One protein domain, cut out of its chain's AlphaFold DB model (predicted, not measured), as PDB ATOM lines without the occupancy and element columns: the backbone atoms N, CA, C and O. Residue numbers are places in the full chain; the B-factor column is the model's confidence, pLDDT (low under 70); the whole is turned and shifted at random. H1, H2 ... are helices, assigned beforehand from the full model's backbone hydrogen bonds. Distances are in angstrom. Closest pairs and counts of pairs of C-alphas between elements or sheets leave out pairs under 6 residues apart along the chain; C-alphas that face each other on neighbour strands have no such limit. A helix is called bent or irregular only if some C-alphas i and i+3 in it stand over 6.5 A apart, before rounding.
ATOM      1  N   ALA A  13       3.810  -1.519  24.471       80.69
ATOM      2  CA  ALA A  13       3.164  -0.753  25.530       80.69
ATOM      3  C   ALA A  13       2.946   0.737  25.187       80.69
ATOM      4  O   ALA A  13       1.877   1.285  25.462       80.69
ATOM      5  N   GLU A  14       3.910   1.402  24.548       86.75
ATOM      6  CA  GLU A  14       3.793   2.812  24.163       86.75
ATOM      7  C   GLU A  14       2.777   2.993  23.036       86.75
ATOM      8  O   GLU A  14       1.907   3.868  23.119       86.75
ATOM      9  N   VAL A  15       2.807   2.110  22.034       91.81
ATOM     10  CA  VAL A  15       1.814   2.087  20.950       91.81
ATOM     11  C   VAL A  15       0.415   1.841  21.517       91.81
ATOM     12  O   VAL A  15      -0.518   2.577  21.188       91.81
ATOM     13  N   ALA A  16       0.267   0.871  22.425       88.94
ATOM     14  CA  ALA A  16      -0.998   0.606  23.108       88.94
ATOM     15  C   ALA A  16      -1.496   1.836  23.881       88.94
ATOM     16  O   ALA A  16      -2.668   2.200  23.770       88.94
ATOM     17  N   SER A  17      -0.609   2.542  24.591       91.81
ATOM     18  CA  SER A  17      -0.963   3.766  25.315       91.81
ATOM     19  C   SER A  17      -1.419   4.893  24.377       91.81
ATOM     20  O   SER A  17      -2.406   5.576  24.660       91.81
ATOM     21  N   LYS A  18      -0.768   5.061  23.216       93.00
ATOM     22  CA  LYS A  18      -1.146   6.051  22.196       93.00
ATOM     23  C   LYS A  18      -2.488   5.713  21.560       93.00
ATOM     24  O   LYS A  18      -3.328   6.602  21.403       93.00
ATOM     25  N   VAL A  19      -2.722   4.443  21.230       96.12
ATOM     26  CA  VAL A  19      -4.011   3.975  20.699       96.12
ATOM     27  C   VAL A  19      -5.114   4.178  21.730       96.12
ATOM     28  O   VAL A  19      -6.167   4.702  21.376       96.12
ATOM     29  N   LEU A  20      -4.868   3.861  23.004       96.62
ATOM     30  CA  LEU A  20      -5.833   4.071  24.081       96.62
ATOM     31  C   LEU A  20      -6.154   5.558  24.271       96.62
ATOM     32  O   LEU A  20      -7.326   5.927  24.315       96.62
ATOM     33  N   ARG A  21      -5.138   6.430  24.287       96.19
ATOM     34  CA  ARG A  21      -5.330   7.890  24.336       96.19
ATOM     35  C   ARG A  21      -6.134   8.387  23.134       96.19
ATOM     36  O   ARG A  21      -7.085   9.147  23.300       96.19
ATOM     37  N   ARG A  22      -5.821   7.919  21.922       95.81
ATOM     38  CA  ARG A  22      -6.572   8.266  20.704       95.81
ATOM     39  C   ARG A  22      -8.014   7.758  20.755       95.81
ATOM     40  O   ARG A  22      -8.923   8.475  20.332       95.81
ATOM     41  N   ALA A  23      -8.236   6.555  21.275       97.06
ATOM     42  CA  ALA A  23      -9.563   5.979  21.461       97.06
ATOM     43  C   ALA A  23     -10.372   6.772  22.496       97.06
ATOM     44  O   ALA A  23     -11.538   7.071  22.252       97.06
ATOM     45  N   GLN A  24      -9.749   7.193  23.600       96.62
ATOM     46  CA  GLN A  24     -10.373   8.039  24.615       96.62
ATOM     47  C   GLN A  24     -10.766   9.403  24.045       96.62
ATOM     48  O   GLN A  24     -11.915   9.813  24.198       96.62
ATOM     49  N   VAL A  25      -9.867  10.071  23.316       97.94
ATOM     50  CA  VAL A  25     -10.190  11.329  22.624       97.94
ATOM     51  C   VAL A  25     -11.340  11.113  21.640       97.94
ATOM     52  O   VAL A  25     -12.297  11.877  21.645       97.94
ATOM     53  N   SER A  26     -11.310  10.032  20.855       96.75
ATOM     54  CA  SER A  26     -12.387   9.691  19.913       96.75
ATOM     55  C   SER A  26     -13.726   9.414  20.612       96.75
ATOM     56  O   SER A  26     -14.791   9.722  20.078       96.75
ATOM     57  N   LYS A  27     -13.694   8.839  21.820       97.56
ATOM     58  CA  LYS A  27     -14.879   8.628  22.659       97.56
ATOM     59  C   LYS A  27     -15.441   9.964  23.144       97.56
ATOM     60  O   LYS A  27     -16.641  10.190  23.017       97.56
ATOM     61  N   MET A  28     -14.584  10.852  23.650       96.94
ATOM     62  CA  MET A  28     -14.988  12.180  24.124       96.94
ATOM     63  C   MET A  28     -15.551  13.036  22.986       96.94
ATOM     64  O   MET A  28     -16.602  13.651  23.150       96.94
ATOM     65  N   THR A  29     -14.922  13.027  21.807       96.75
ATOM     66  CA  THR A  29     -15.421  13.776  20.644       96.75
ATOM     67  C   THR A  29     -16.762  13.243  20.157       96.75
ATOM     68  O   THR A  29     -17.661  14.038  19.896       96.75
ATOM     69  N   ARG A  30     -16.950  11.919  20.098       93.31
ATOM     70  CA  ARG A  30     -18.244  11.317  19.741       93.31
ATOM     71  C   ARG A  30     -19.340  11.671  20.747       93.31
ATOM     72  O   ARG A  30     -20.446  12.009  20.333       93.31
ATOM     73  N   ALA A  31     -19.038  11.614  22.045       91.94
ATOM     74  CA  ALA A  31     -19.983  11.989  23.096       91.94
ATOM     75  C   ALA A  31     -20.382  13.468  22.987       91.94
ATOM     76  O   ALA A  31     -21.566  13.795  23.024       91.94
ATOM     77  N   LEU A  32     -19.412  14.355  22.759       95.94
ATOM     78  CA  LEU A  32     -19.659  15.781  22.561       95.94
ATOM     79  C   LEU A  32     -20.498  16.046  21.305       95.94
ATOM     80  O   LEU A  32     -21.475  16.785  21.371       95.94
ATOM     81  N   GLN A  33     -20.175  15.409  20.178       94.44
ATOM     82  CA  GLN A  33     -20.966  15.520  18.948       94.44
ATOM     83  C   GLN A  33     -22.411  15.058  19.157       94.44
ATOM     84  O   GLN A  33     -23.335  15.734  18.710       94.44
ATOM     85  N   SER A  34     -22.610  13.944  19.865       90.62
ATOM     86  CA  SER A  34     -23.942  13.448  20.214       90.62
ATOM     87  C   SER A  34     -24.698  14.458  21.082       90.62
ATOM     88  O   SER A  34     -25.805  14.856  20.723       90.62
ATOM     89  N   ARG A  35     -24.070  14.981  22.143       90.25
ATOM     90  CA  ARG A  35     -24.668  15.999  23.024       90.25
ATOM     91  C   ARG A  35     -25.046  17.272  22.267       90.25
ATOM     92  O   ARG A  35     -26.134  17.803  22.475       90.25
ATOM     93  N   LEU A  36     -24.182  17.749  21.369       93.19
ATOM     94  CA  LEU A  36     -24.447  18.927  20.539       93.19
ATOM     95  C   LEU A  36     -25.580  18.685  19.540       93.19
ATOM     96  O   LEU A  36     -26.423  19.558  19.345       93.19
ATOM     97  N   ALA A  37     -25.636  17.504  18.925       89.12
ATOM     98  CA  ALA A  37     -26.741  17.137  18.051       89.12
ATOM     99  C   ALA A  37     -28.074  17.144  18.816       89.12
ATOM    100  O   ALA A  37     -29.046  17.731  18.343       89.12
ATOM    101  N   LEU A  38     -28.102  16.578  20.025       88.25
ATOM    102  CA  LEU A  38     -29.275  16.590  20.900       88.25
ATOM    103  C   LEU A  38     -29.652  18.005  21.344       88.25
ATOM    104  O   LEU A  38     -30.828  18.349  21.325       88.25
ATOM    105  N   ALA A  39     -28.680  18.851  21.685       87.94
ATOM    106  CA  ALA A  39     -28.926  20.252  22.019       87.94
ATOM    107  C   ALA A  39     -29.534  21.022  20.832       87.94
ATOM    108  O   ALA A  39     -30.481  21.782  21.014       87.94
ATOM    109  N   ASN A  40     -29.067  20.765  19.608       88.94
ATOM    110  CA  ASN A  40     -29.662  21.334  18.397       88.94
ATOM    111  C   ASN A  40     -31.093  20.835  18.155       88.94
ATOM    112  O   ASN A  40     -31.938  21.584  17.672       88.94
ATOM    113  N   VAL A  41     -31.390  19.571  18.468       85.69
ATOM    114  CA  VAL A  41     -32.767  19.057  18.419       85.69
ATOM    115  C   VAL A  41     -33.612  19.738  19.496       85.69
ATOM    116  O   VAL A  41     -34.700  20.221  19.190       85.69
ATOM    117  N   LYS A  42     -33.088  19.865  20.717       89.19
ATOM    118  CA  LYS A  42     -33.743  20.530  21.848       89.19
ATOM    119  C   LYS A  42     -34.162  21.961  21.502       89.19
ATOM    120  O   LYS A  42     -35.318  22.315  21.723       89.19
ATOM    121  N   THR A  43     -33.260  22.760  20.929       86.38
ATOM    122  CA  THR A  43     -33.545  24.154  20.545       86.38
ATOM    123  C   THR A  43     -34.552  24.243  19.403       86.38
ATOM    124  O   THR A  43     -35.471  25.052  19.462       86.38
ATOM    125  N   LYS A  44     -34.447  23.373  18.390       87.12
ATOM    126  CA  LYS A  44     -35.378  23.362  17.248       87.12
ATOM    127  C   LYS A  44     -36.811  22.980  17.617       87.12
ATOM    128  O   LYS A  44     -37.737  23.448  16.967       87.12
ATOM    129  N   HIS A  45     -36.992  22.126  18.622       82.25
ATOM    130  CA  HIS A  45     -38.311  21.618  19.017       82.25
ATOM    131  C   HIS A  45     -38.910  22.376  20.213       82.25
ATOM    132  O   HIS A  45     -39.971  21.993  20.701       82.25
ATOM    133  N   GLY A  46     -38.243  23.433  20.698       82.81
ATOM    134  CA  GLY A  46     -38.698  24.197  21.863       82.81
ATOM    135  C   GLY A  46     -38.685  23.382  23.161       82.81
ATOM    136  O   GLY A  46     -39.458  23.645  24.074       82.81
ATOM    137  N   TRP A  47     -37.829  22.359  23.260       84.50
ATOM    138  CA  TRP A  47     -37.738  21.475  24.430       84.50
ATOM    139  C   TRP A  47     -36.829  22.039  25.521       84.50
ATOM    140  O   TRP A  47     -36.183  21.288  26.249       84.50
ATOM    141  N   GLU A  48     -36.753  23.362  25.639       78.88
ATOM    142  CA  GLU A  48     -35.853  24.079  26.545       78.88
ATOM    143  C   GLU A  48     -35.976  23.631  28.010       78.88
ATOM    144  O   GLU A  48     -34.957  23.468  28.686       78.88
ATOM    145  N   ASN A  49     -37.193  23.271  28.424       79.12
ATOM    146  CA  ASN A  49     -37.529  22.807  29.773       79.12
ATOM    147  C   ASN A  49     -37.122  21.351  30.070       79.12
ATOM    148  O   ASN A  49     -37.184  20.920  31.216       79.12
ATOM    149  N   LEU A  50     -36.720  20.567  29.061       75.44
ATOM    150  CA  LEU A  50     -36.320  19.168  29.242       75.44
ATOM    151  C   LEU A  50     -34.797  19.055  29.368       75.44
ATOM    152  O   LEU A  50     -34.045  19.652  28.591       75.44
ATOM    153  N   SER A  51     -34.316  18.275  30.338       77.88
ATOM    154  CA  SER A  51     -32.887  17.961  30.426       77.88
ATOM    155  C   SER A  51     -32.452  17.163  29.194       77.88
ATOM    156  O   SER A  51     -33.238  16.414  28.612       77.88
ATOM    157  N   ILE A  52     -31.195  17.329  28.779       73.00
ATOM    158  CA  ILE A  52     -30.659  16.650  27.590       73.00
ATOM    159  C   ILE A  52     -30.744  15.118  27.756       73.00
ATOM    160  O   ILE A  52     -31.039  14.425  26.788       73.00
ATOM    161  N   ASP A  53     -30.626  14.610  28.988       69.56
ATOM    162  CA  ASP A  53     -30.749  13.178  29.313       69.56
ATOM    163  C   ASP A  53     -32.187  12.648  29.150       69.56
ATOM    164  O   ASP A  53     -32.394  11.489  28.812       69.56
ATOM    165  N   THR A  54     -33.203  13.503  29.319       70.06
ATOM    166  CA  THR A  54     -34.624  13.135  29.130       70.06
ATOM    167  C   THR A  54     -35.048  13.190  27.656       70.06
ATOM    168  O   THR A  54     -36.115  12.705  27.272       70.06
ATOM    169  N   ILE A  55     -34.221  13.802  26.808       67.12
ATOM    170  CA  ILE A  55     -34.483  13.989  25.380       67.12
ATOM    171  C   ILE A  55     -34.005  12.778  24.565       67.12
ATOM    172  O   ILE A  55     -34.653  12.437  23.575       67.12
ATOM    173  N   GLU A  56     -32.952  12.078  25.008       66.88
ATOM    174  CA  GLU A  56     -32.456  10.847  24.368       66.88
ATOM    175  C   GLU A  56     -33.559   9.781  24.190       66.88
ATOM    176  O   GLU A  56     -33.796   9.367  23.050       66.88
ATOM    177  N   PRO A  57     -34.342   9.411  25.230       63.47
ATOM    178  CA  PRO A  57     -35.397   8.407  25.093       63.47
ATOM    179  C   PRO A  57     -36.529   8.861  24.164       63.47
ATOM    180  O   PRO A  57     -37.107   8.050  23.440       63.47
ATOM    181  N   LYS A  58     -36.850  10.162  24.153       60.88
ATOM    182  CA  LYS A  58     -37.932  10.717  23.326       60.88
ATOM    183  C   LYS A  58     -37.563  10.764  21.846       60.88
ATOM    184  O   LYS A  58     -38.407  10.432  21.018       60.88
ATOM    185  N   ILE A  59     -36.319  11.109  21.511       62.03
ATOM    186  CA  ILE A  59     -35.827  11.077  20.124       62.03
ATOM    187  C   ILE A  59     -35.755   9.640  19.622       62.03
ATOM    188  O   ILE A  59     -36.173   9.381  18.498       62.03
ATOM    189  N   ASP A  60     -35.301   8.696  20.442       65.12
ATOM    190  CA  ASP A  60     -35.272   7.286  20.057       65.12
ATOM    191  C   ASP A  60     -36.679   6.727  19.828       65.12
ATOM    192  O   ASP A  60     -36.903   5.999  18.859       65.12
ATOM    193  N   MET A  61     -37.653   7.088  20.669       65.12
ATOM    194  CA  MET A  61     -39.061   6.740  20.453       65.12
ATOM    195  C   MET A  61     -39.631   7.391  19.187       65.12
ATOM    196  O   MET A  61     -40.332   6.735  18.417       65.12
ATOM    197  N   GLU A  62     -39.313   8.659  18.926       60.06
ATOM    198  CA  GLU A  62     -39.775   9.366  17.732       60.06
ATOM    199  C   GLU A  62     -39.123   8.826  16.450       60.06
ATOM    200  O   GLU A  62     -39.805   8.653  15.441       60.06
ATOM    201  N   LEU A  63     -37.835   8.483  16.487       59.59
ATOM    202  CA  LEU A  63     -37.101   7.876  15.377       59.59
ATOM    203  C   LEU A  63     -37.575   6.443  15.113       59.59
ATOM    204  O   LEU A  63     -37.721   6.047  13.956       59.59
ATOM    205  N   LYS A  64     -37.886   5.678  16.167       58.44
ATOM    206  CA  LYS A  64     -38.547   4.371  16.043       58.44
ATOM    207  C   LYS A  64     -39.935   4.505  15.410       58.44
ATOM    208  O   LYS A  64     -40.276   3.681  14.568       58.44
ATOM    209  N   ARG A  65     -40.686   5.569  15.722       59.03
ATOM    210  CA  ARG A  65     -41.988   5.871  15.097       59.03
ATOM    211  C   ARG A  65     -41.870   6.401  13.661       59.03
ATOM    212  O   ARG A  65     -42.780   6.197  12.866       59.03
ATOM    213  N   LYS A  66     -40.765   7.072  13.315       55.78
ATOM    214  CA  LYS A  66     -40.509   7.664  11.985       55.78
ATOM    215  C   LYS A  66     -39.728   6.762  11.025       55.78
ATOM    216  O   LYS A  66     -39.520   7.153   9.877       55.78
ATOM    217  N   ARG A  67     -39.310   5.557  11.433       51.06
ATOM    218  CA  ARG A  67     -38.768   4.571  10.487       51.06
ATOM    219  C   ARG A  67     -39.889   4.202   9.495       51.06
ATOM    220  O   ARG A  67     -40.951   3.799   9.969       51.06
TER     221      ARG A  67
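This is residues 13 to 67 of the 392 residues of an uncharacterized protein of Pseudovirgaria hyperparasitica (UniProt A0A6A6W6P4). Two helices form an L: the long straight helix H1 is the long arm, and the shorter H2 is the other arm, set about perpendicular to it near H1's last turns. A short link, residues 45 to 51, folds back at the corner, where residues 52 to 56 of H2 pack on residues 35 to 42 of H1, while residues 13 to 33 and 60 to 67 stick out. The printed part has 55 residues with two named helices, H1 then H2, and no named strand, and its class is all helix. It is extended, with a radius of gyration of the C-alphas of 15.9 A, and elongated, with spans of 48 by 25 by 15 A.

H1 covers residues 13 to 44 and is 46.2 A long from first to last C-alpha, from C-alpha 13 at (3.164, -0.753, 25.530) to C-alpha 44 at (-35.378, 23.362, 17.248). H2 covers residues 52 to 66, is 20.5 A long, and ends with C-alpha 66 at (-40.509, 7.664, 11.985). H2 is neither bent nor irregular, but only just: C-alphas 54 and 57 are 6.3 A apart.

H1 touches H2 with residues 35 to 42 alone, and H2 touches H1 with residues 52 to 56 alone. Their closest C-alphas, those of Leu 38 and Ile 52, are 6.8 A apart. Their lines stand about perpendicular, at 75 degrees. Every O i to N i+4 pair is within hydrogen-bond range in H1, and 8 of 11 are in H2.

The two C-alphas farthest apart, those of Ala 13 and Gly 46, are 48.9 A apart. The printed part has no cut. The link from H1 to H2 is short, with 7 residues. The mean pLDDT of the printed part is 82.1; residue 53 and residues 55 to 67 are under 70.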